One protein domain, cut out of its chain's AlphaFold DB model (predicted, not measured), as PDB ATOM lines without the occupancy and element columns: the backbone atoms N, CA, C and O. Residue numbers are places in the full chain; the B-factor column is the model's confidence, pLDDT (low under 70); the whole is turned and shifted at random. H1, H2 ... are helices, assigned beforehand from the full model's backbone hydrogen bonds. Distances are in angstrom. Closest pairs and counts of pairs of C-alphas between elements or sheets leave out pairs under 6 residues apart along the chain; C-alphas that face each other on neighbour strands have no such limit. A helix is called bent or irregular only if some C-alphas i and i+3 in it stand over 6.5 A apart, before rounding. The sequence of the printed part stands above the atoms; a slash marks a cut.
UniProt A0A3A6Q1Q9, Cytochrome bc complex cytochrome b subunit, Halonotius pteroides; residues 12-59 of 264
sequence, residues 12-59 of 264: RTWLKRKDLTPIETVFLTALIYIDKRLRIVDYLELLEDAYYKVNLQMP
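What this domain is: This is residues 12 to 59 of the 264 residues of the protein "Cytochrome bc complex cytochrome b subunit" of Halonotius pteroides (UniProt A0A3A6Q1Q9). Two long helices, H2 and H3, follow each other almost end to end and meet at a wide corner, making an open V, while the short helix H1 folds back beside the first part of H2. Most of H3 and the tail after it, residues 42 to 59, stick out free as a long arm, with no other part packed on them. The printed part has 48 residues with three named helices, in the order H1, H2, H3, and no named strand; its class is all helix. It is extended, with a radius of gyration of the C-alphas of 15.8 A, and its outline is a rod with spans of 48 by 22 by 18 A.

How they stand to each other: H1, residues 12 to 17, is joined by a tight link of 4 residues to H2, residues 22 to 38. The two are close but not clearly touching, with 1 pair of C-alphas within 8 A, that of Leu 15 and Thr 25 at 7.3 A. They run opposite ways at a shallow tilt of 27 degrees, their centres 12.3 A apart. A tight link of 1 residue, Arg 39, joins H2 to H3, residues 40 to 55. H2 and H3 are also close but not clearly touching, with 2 pairs of C-alphas within 8 A; the closest C-alphas are those of Asp 35 and Val 41, 6.7 A apart. They run the same way at a steep tilt of 69 degrees, only just short of about perpendicular, with 22.1 A from centre to centre. H1 and H3 are apart. In H1, H2 and H3 every backbone O i to N i+4 pair is within hydrogen-bond range.

Where its parts are: H1 begins at C-alpha 12, at (276.630, 279.681, 228.125), and has 6 residues. H2, the longest helix with 17 residues, measures 24.1 A from C-alpha 22, at (277.539, 267.630, 219.530), to C-alpha 38. H3, with 16 residues, measures 22.3 A from its first to its last C-alpha and ends at C-alpha 55, at (281.296, 304.558, 202.262). No helix is bent or irregular.

The domain as a whole: The two C-alphas farthest apart in the domain are those of Pro 22 and Pro 59, at 48.2 A, and the first and last printed C-alphas, of Arg 12 and Pro 59, are 44.1 A apart. Residues 33 to 39, of which 33 to 38 belong to H2, stand free, and so do residues 42 to 59, of which 42 to 55 belong to H3. The printed part has no cut and no long link. The mean pLDDT of the printed part is 84.6, and no printed residue is under 70.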
ATOM      1  N   ARG A  12     276.766 281.047 227.580       75.25
ATOM      2  CA  ARG A  12     276.630 279.681 228.125       75.25
ATOM      3  C   ARG A  12     275.170 279.271 228.239       75.25
ATOM      4  O   ARG A  12     274.820 278.138 227.911       75.25
ATOM      5  N   THR A  13     274.317 280.184 228.684       79.62
ATOM      6  CA  THR A  13     272.873 279.938 228.767       79.62
ATOM      7  C   THR A  13     272.220 279.974 227.387       79.62
ATOM      8  O   THR A  13     271.248 279.262 227.148       79.62
ATOM      9  N   TRP A  14     272.756 280.749 226.438       82.38
ATOM     10  CA  TRP A  14     272.331 280.699 225.038       82.38
ATOM     11  C   TRP A  14     272.621 279.337 224.388       82.38
ATOM     12  O   TRP A  14     271.695 278.733 223.849       82.38
ATOM     13  N   LEU A  15     273.845 278.808 224.531       83.38
ATOM     14  CA  LEU A  15     274.218 277.485 224.005       83.38
ATOM     15  C   LEU A  15     273.310 276.371 224.540       83.38
ATOM     16  O   LEU A  15     272.877 275.515 223.780       83.38
ATOM     17  N   LYS A  16     272.966 276.411 225.834       80.69
ATOM     18  CA  LYS A  16     272.083 275.416 226.471       80.69
ATOM     19  C   LYS A  16     270.622 275.483 226.019       80.69
ATOM     20  O   LYS A  16     269.891 274.521 226.221       80.69
ATOM     21  N   ARG A  17     270.174 276.621 225.479       84.50
ATOM     22  CA  ARG A  17     268.791 276.819 225.005       84.50
ATOM     23  C   ARG A  17     268.599 276.423 223.543       84.50
ATOM     24  O   ARG A  17     267.459 276.357 223.091       84.50
ATOM     25  N   LYS A  18     269.682 276.211 222.797       85.31
ATOM     26  CA  LYS A  18     269.637 275.796 221.397       85.31
ATOM     27  C   LYS A  18     269.730 274.275 221.313       85.31
ATOM     28  O   LYS A  18     270.553 273.670 221.991       85.31
ATOM     29  N   ASP A  19     268.889 273.680 220.475       87.56
ATOM     30  CA  ASP A  19     268.993 272.266 220.124       87.56
ATOM     31  C   ASP A  19     270.132 272.109 219.107       87.56
ATOM     32  O   ASP A  19     269.947 272.329 217.912       87.56
ATOM     33  N   LEU A  20     271.346 271.893 219.619       88.00
ATOM     34  CA  LEU A  20     272.581 271.809 218.839       88.00
ATOM     35  C   LEU A  20     273.088 270.372 218.829       88.00
ATOM     36  O   LEU A  20     273.104 269.684 219.852       88.00
ATOM     37  N   THR A  21     273.614 269.944 217.689       93.50
ATOM     38  CA  THR A  21     274.361 268.691 217.609       93.50
ATOM     39  C   THR A  21     275.654 268.774 218.441       93.50
ATOM     40  O   THR A  21     276.158 269.869 218.737       93.50
ATOM     41  N   PRO A  22     276.266 267.631 218.807       90.75
ATOM     42  CA  PRO A  22     277.539 267.630 219.530       90.75
ATOM     43  C   PRO A  22     278.655 268.385 218.792       90.75
ATOM     44  O   PRO A  22     279.455 269.074 219.422       90.75
ATOM     45  N   ILE A  23     278.685 268.297 217.458       91.50
ATOM     46  CA  ILE A  23     279.688 268.962 216.615       91.50
ATOM     47  C   ILE A  23     279.499 270.482 216.654       91.50
ATOM     48  O   ILE A  23     280.462 271.210 216.895       91.50
ATOM     49  N   GLU A  24     278.267 270.966 216.481       89.25
ATOM     50  CA  GLU A  24     277.953 272.399 216.550       89.25
ATOM     51  C   GLU A  24     278.246 272.973 217.937       89.25
ATOM     52  O   GLU A  24     278.796 274.067 218.051       89.25
ATOM     53  N   THR A  25     277.950 272.217 218.997       88.88
ATOM     54  CA  THR A  25     278.239 272.627 220.376       88.88
ATOM     55  C   THR A  25     279.739 272.812 220.597       88.88
ATOM     56  O   THR A  25     280.158 273.831 221.151       88.88
ATOM     57  N   VAL A  26     280.561 271.858 220.149       90.69
ATOM     58  CA  VAL A  26     282.028 271.947 220.248       90.69
ATOM     59  C   VAL A  26     282.555 273.119 219.423       90.69
ATOM     60  O   VAL A  26     283.340 273.917 219.935       90.69
ATOM     61  N   PHE A  27     282.092 273.260 218.181       90.69
ATOM     62  CA  PHE A  27     282.495 274.340 217.283       90.69
ATOM     63  C   PHE A  27     282.159 275.724 217.852       90.69
ATOM     64  O   PHE A  27     283.046 276.565 217.984       90.69
ATOM     65  N   LEU A  28     280.908 275.955 218.260       89.25
ATOM     66  CA  LEU A  28     280.468 277.239 218.811       89.25
ATOM     67  C   LEU A  28     281.138 277.542 220.152       89.25
ATOM     68  O   LEU A  28     281.512 278.684 220.402       89.25
ATOM     69  N   THR A  29     281.353 276.535 221.002       88.31
ATOM     70  CA  THR A  29     282.094 276.724 222.258       88.31
ATOM     71  C   THR A  29     283.541 277.136 221.989       88.31
ATOM     72  O   THR A  29     284.053 278.027 222.668       88.31
ATOM     73  N   ALA A  30     284.195 276.534 220.989       89.50
ATOM     74  CA  ALA A  30     285.538 276.921 220.570       89.50
ATOM     75  C   ALA A  30     285.559 278.347 220.005       89.50
ATOM     76  O   ALA A  30     286.403 279.139 220.415       89.50
ATOM     77  N   LEU A  31     284.602 278.705 219.142       88.31
ATOM     78  CA  LEU A  31     284.477 280.068 218.619       88.31
ATOM     79  C   LEU A  31     284.268 281.096 219.733       88.31
ATOM     80  O   LEU A  31     284.992 282.080 219.772       88.31
ATOM     81  N   ILE A  32     283.352 280.847 220.674       87.31
ATOM     82  CA  ILE A  32     283.097 281.742 221.815       87.31
ATOM     83  C   ILE A  32     284.341 281.864 222.700       87.31
ATOM     84  O   ILE A  32     284.665 282.948 223.178       87.31
ATOM     85  N   TYR A  33     285.058 280.764 222.937       88.00
ATOM     86  CA  TYR A  33     286.306 280.802 223.698       88.00
ATOM     87  C   TYR A  33     287.371 281.662 223.006       88.00
ATOM     88  O   TYR A  33     288.030 282.471 223.661       88.00
ATOM     89  N   ILE A  34     287.532 281.487 221.691       87.69
ATOM     90  CA  ILE A  34     288.478 282.256 220.879       87.69
ATOM     91  C   ILE A  34     288.072 283.731 220.860       87.69
ATOM     92  O   ILE A  34     288.918 284.586 221.102       87.69
ATOM     93  N   ASP A  35     286.795 284.033 220.642       86.19
ATOM     94  CA  ASP A  35     286.282 285.400 220.597       86.19
ATOM     95  C   ASP A  35     286.458 286.123 221.937       86.19
ATOM     96  O   ASP A  35     287.011 287.215 221.973       86.19
ATOM     97  N   LYS A  36     286.167 285.480 223.073       83.75
ATOM     98  CA  LYS A  36     286.432 286.082 224.394       83.75
ATOM     99  C   LYS A  36     287.910 286.390 224.650       83.75
ATOM    100  O   LYS A  36     288.224 287.234 225.486       83.75
ATOM    101  N   ARG A  37     288.837 285.682 223.996       86.62
ATOM    102  CA  ARG A  37     290.290 285.883 224.147       86.62
ATOM    103  C   ARG A  37     290.852 286.887 223.151       86.62
ATOM    104  O   ARG A  37     291.737 287.656 223.511       86.62
ATOM    105  N   LEU A  38     290.378 286.837 221.911       87.00
ATOM    106  CA  LEU A  38     290.916 287.594 220.784       87.00
ATOM    107  C   LEU A  38     290.012 288.750 220.345       87.00
ATOM    108  O   LEU A  38     290.426 289.497 219.471       87.00
ATOM    109  N   ARG A  39     288.827 288.917 220.943       85.69
ATOM    110  CA  ARG A  39     287.839 289.979 220.677       85.69
ATOM    111  C   ARG A  39     287.522 290.133 219.188       85.69
ATOM    112  O   ARG A  39     287.547 291.235 218.650       85.69
ATOM    113  N   ILE A  40     287.276 289.013 218.507       83.69
ATOM    114  CA  ILE A  40     287.105 288.972 217.050       83.69
ATOM    115  C   ILE A  40     285.899 289.817 216.641       83.69
ATOM    116  O   ILE A  40     286.020 290.617 215.717       83.69
ATOM    117  N   VAL A  41     284.771 289.682 217.345       82.25
ATOM    118  CA  VAL A  41     283.541 290.432 217.050       82.25
ATOM    119  C   VAL A  41     283.757 291.939 217.196       82.25
ATOM    120  O   VAL A  41     283.384 292.677 216.294       82.25
ATOM    121  N   ASP A  42     284.449 292.400 218.244       84.44
ATOM    122  CA  ASP A  42     284.733 293.833 218.427       84.44
ATOM    123  C   ASP A  42     285.569 294.411 217.269       84.44
ATOM    124  O   ASP A  42     285.348 295.541 216.834       84.44
ATOM    125  N   TYR A  43     286.548 293.653 216.759       83.62
ATOM    126  CA  TYR A  43     287.330 294.089 215.600       83.62
ATOM    127  C   TYR A  43     286.510 294.071 214.310       83.62
ATOM    128  O   TYR A  43     286.696 294.951 213.472       83.62
ATOM    129  N   LEU A  44     285.609 293.099 214.143       84.44
ATOM    130  CA  LEU A  44     284.692 293.056 213.005       84.44
ATOM    131  C   LEU A  44     283.725 294.244 213.029       84.44
ATOM    132  O   LEU A  44     283.605 294.910 212.008       84.44
ATOM    133  N   GLU A  45     283.130 294.564 214.182       85.44
ATOM    134  CA  GLU A  45     282.278 295.748 214.365       85.44
ATOM    135  C   GLU A  45     283.050 297.039 214.064       85.44
ATOM    136  O   GLU A  45     282.555 297.912 213.356       85.44
ATOM    137  N   LEU A  46     284.297 297.161 214.534       85.19
ATOM    138  CA  LEU A  46     285.142 298.321 214.234       85.19
ATOM    139  C   LEU A  46     285.431 298.455 212.728       85.19
ATOM    140  O   LEU A  46     285.432 299.567 212.194       85.19
ATOM    141  N   LEU A  47     285.696 297.339 212.045       82.44
ATOM    142  CA  LEU A  47     285.911 297.314 210.598       82.44
ATOM    143  C   LEU A  47     284.627 297.649 209.829       82.44
ATOM    144  O   LEU A  47     284.690 298.403 208.860       82.44
ATOM    145  N   GLU A  48     283.483 297.131 210.271       84.75
ATOM    146  CA  GLU A  48     282.155 297.414 209.722       84.75
ATOM    147  C   GLU A  48     281.803 298.902 209.866       84.75
ATOM    148  O   GLU A  48     281.466 299.562 208.883       84.75
ATOM    149  N   ASP A  49     281.994 299.472 211.055       84.56
ATOM    150  CA  ASP A  49     281.806 300.898 211.322       84.56
ATOM    151  C   ASP A  49     282.710 301.775 210.450       84.56
ATOM    152  O   ASP A  49     282.277 302.808 209.930       84.56
ATOM    153  N   ALA A  50     283.984 301.396 210.310       80.62
ATOM    154  CA  ALA A  50     284.931 302.111 209.463       80.62
ATOM    155  C   ALA A  50     284.502 302.057 207.992       80.62
ATOM    156  O   ALA A  50     284.494 303.089 207.320       80.62
ATOM    157  N   TYR A  51     284.091 300.878 207.518       81.69
ATOM    158  CA  TYR A  51     283.561 300.679 206.176       81.69
ATOM    159  C   TYR A  51     282.333 301.561 205.926       81.69
ATOM    160  O   TYR A  51     282.336 302.350 204.984       81.69
ATOM    161  N   TYR A  52     281.318 301.517 206.795       82.44
ATOM    162  CA  TYR A  52     280.102 302.313 206.615       82.44
ATOM    163  C   TYR A  52     280.357 303.818 206.684       82.44
ATOM    164  O   TYR A  52     279.827 304.561 205.858       82.44
ATOM    165  N   LYS A  53     281.184 304.289 207.626       83.38
ATOM    166  CA  LYS A  53     281.513 305.720 207.743       83.38
ATOM    167  C   LYS A  53     282.220 306.249 206.506       83.38
ATOM    168  O   LYS A  53     281.887 307.343 206.058       83.38
ATOM    169  N   VAL A  54     283.181 305.497 205.969       77.94
ATOM    170  CA  VAL A  54     283.882 305.910 204.750       77.94
ATOM    171  C   VAL A  54     282.945 305.824 203.555       77.94
ATOM    172  O   VAL A  54     282.849 306.794 202.814       77.94
ATOM    173  N   ASN A  55     282.190 304.735 203.405       76.62
ATOM    174  CA  ASN A  55     281.296 304.558 202.262       76.62
ATOM    175  C   ASN A  55     280.185 305.625 202.207       76.62
ATOM    176  O   ASN A  55     279.826 306.086 201.132       76.62
ATOM    177  N   LEU A  56     279.700 306.108 203.357       76.44
ATOM    178  CA  LEU A  56     278.758 307.237 203.426       76.44
ATOM    179  C   LEU A  56     279.339 308.564 202.913       76.44
ATOM    180  O   LEU A  56     278.579 309.454 202.535       76.44
ATOM    181  N   GLN A  57     280.663 308.721 202.931       78.25
ATOM    182  CA  GLN A  57     281.361 309.900 202.411       78.25
ATOM    183  C   GLN A  57     281.732 309.749 200.930       78.25
ATOM    184  O   GLN A  57     282.126 310.730 200.300       78.25
ATOM    185  N   MET A  58     281.609 308.544 200.367       78.31
ATOM    186  CA  MET A  58     281.900 308.286 198.963       78.31
ATOM    187  C   MET A  58     280.730 308.757 198.085       78.31
ATOM    188  O   MET A  58     279.566 308.533 198.427       78.31
ATOM    189  N   PRO A  59     280.997 309.384 196.927       76.50
ATOM    190  CA  PRO A  59     279.951 309.609 195.941       76.50
ATOM    191  C   PRO A  59     279.426 308.260 195.436       76.50
ATOM    192  O   PRO A  59     280.212 307.342 195.189       76.50
TER     193      PRO A  59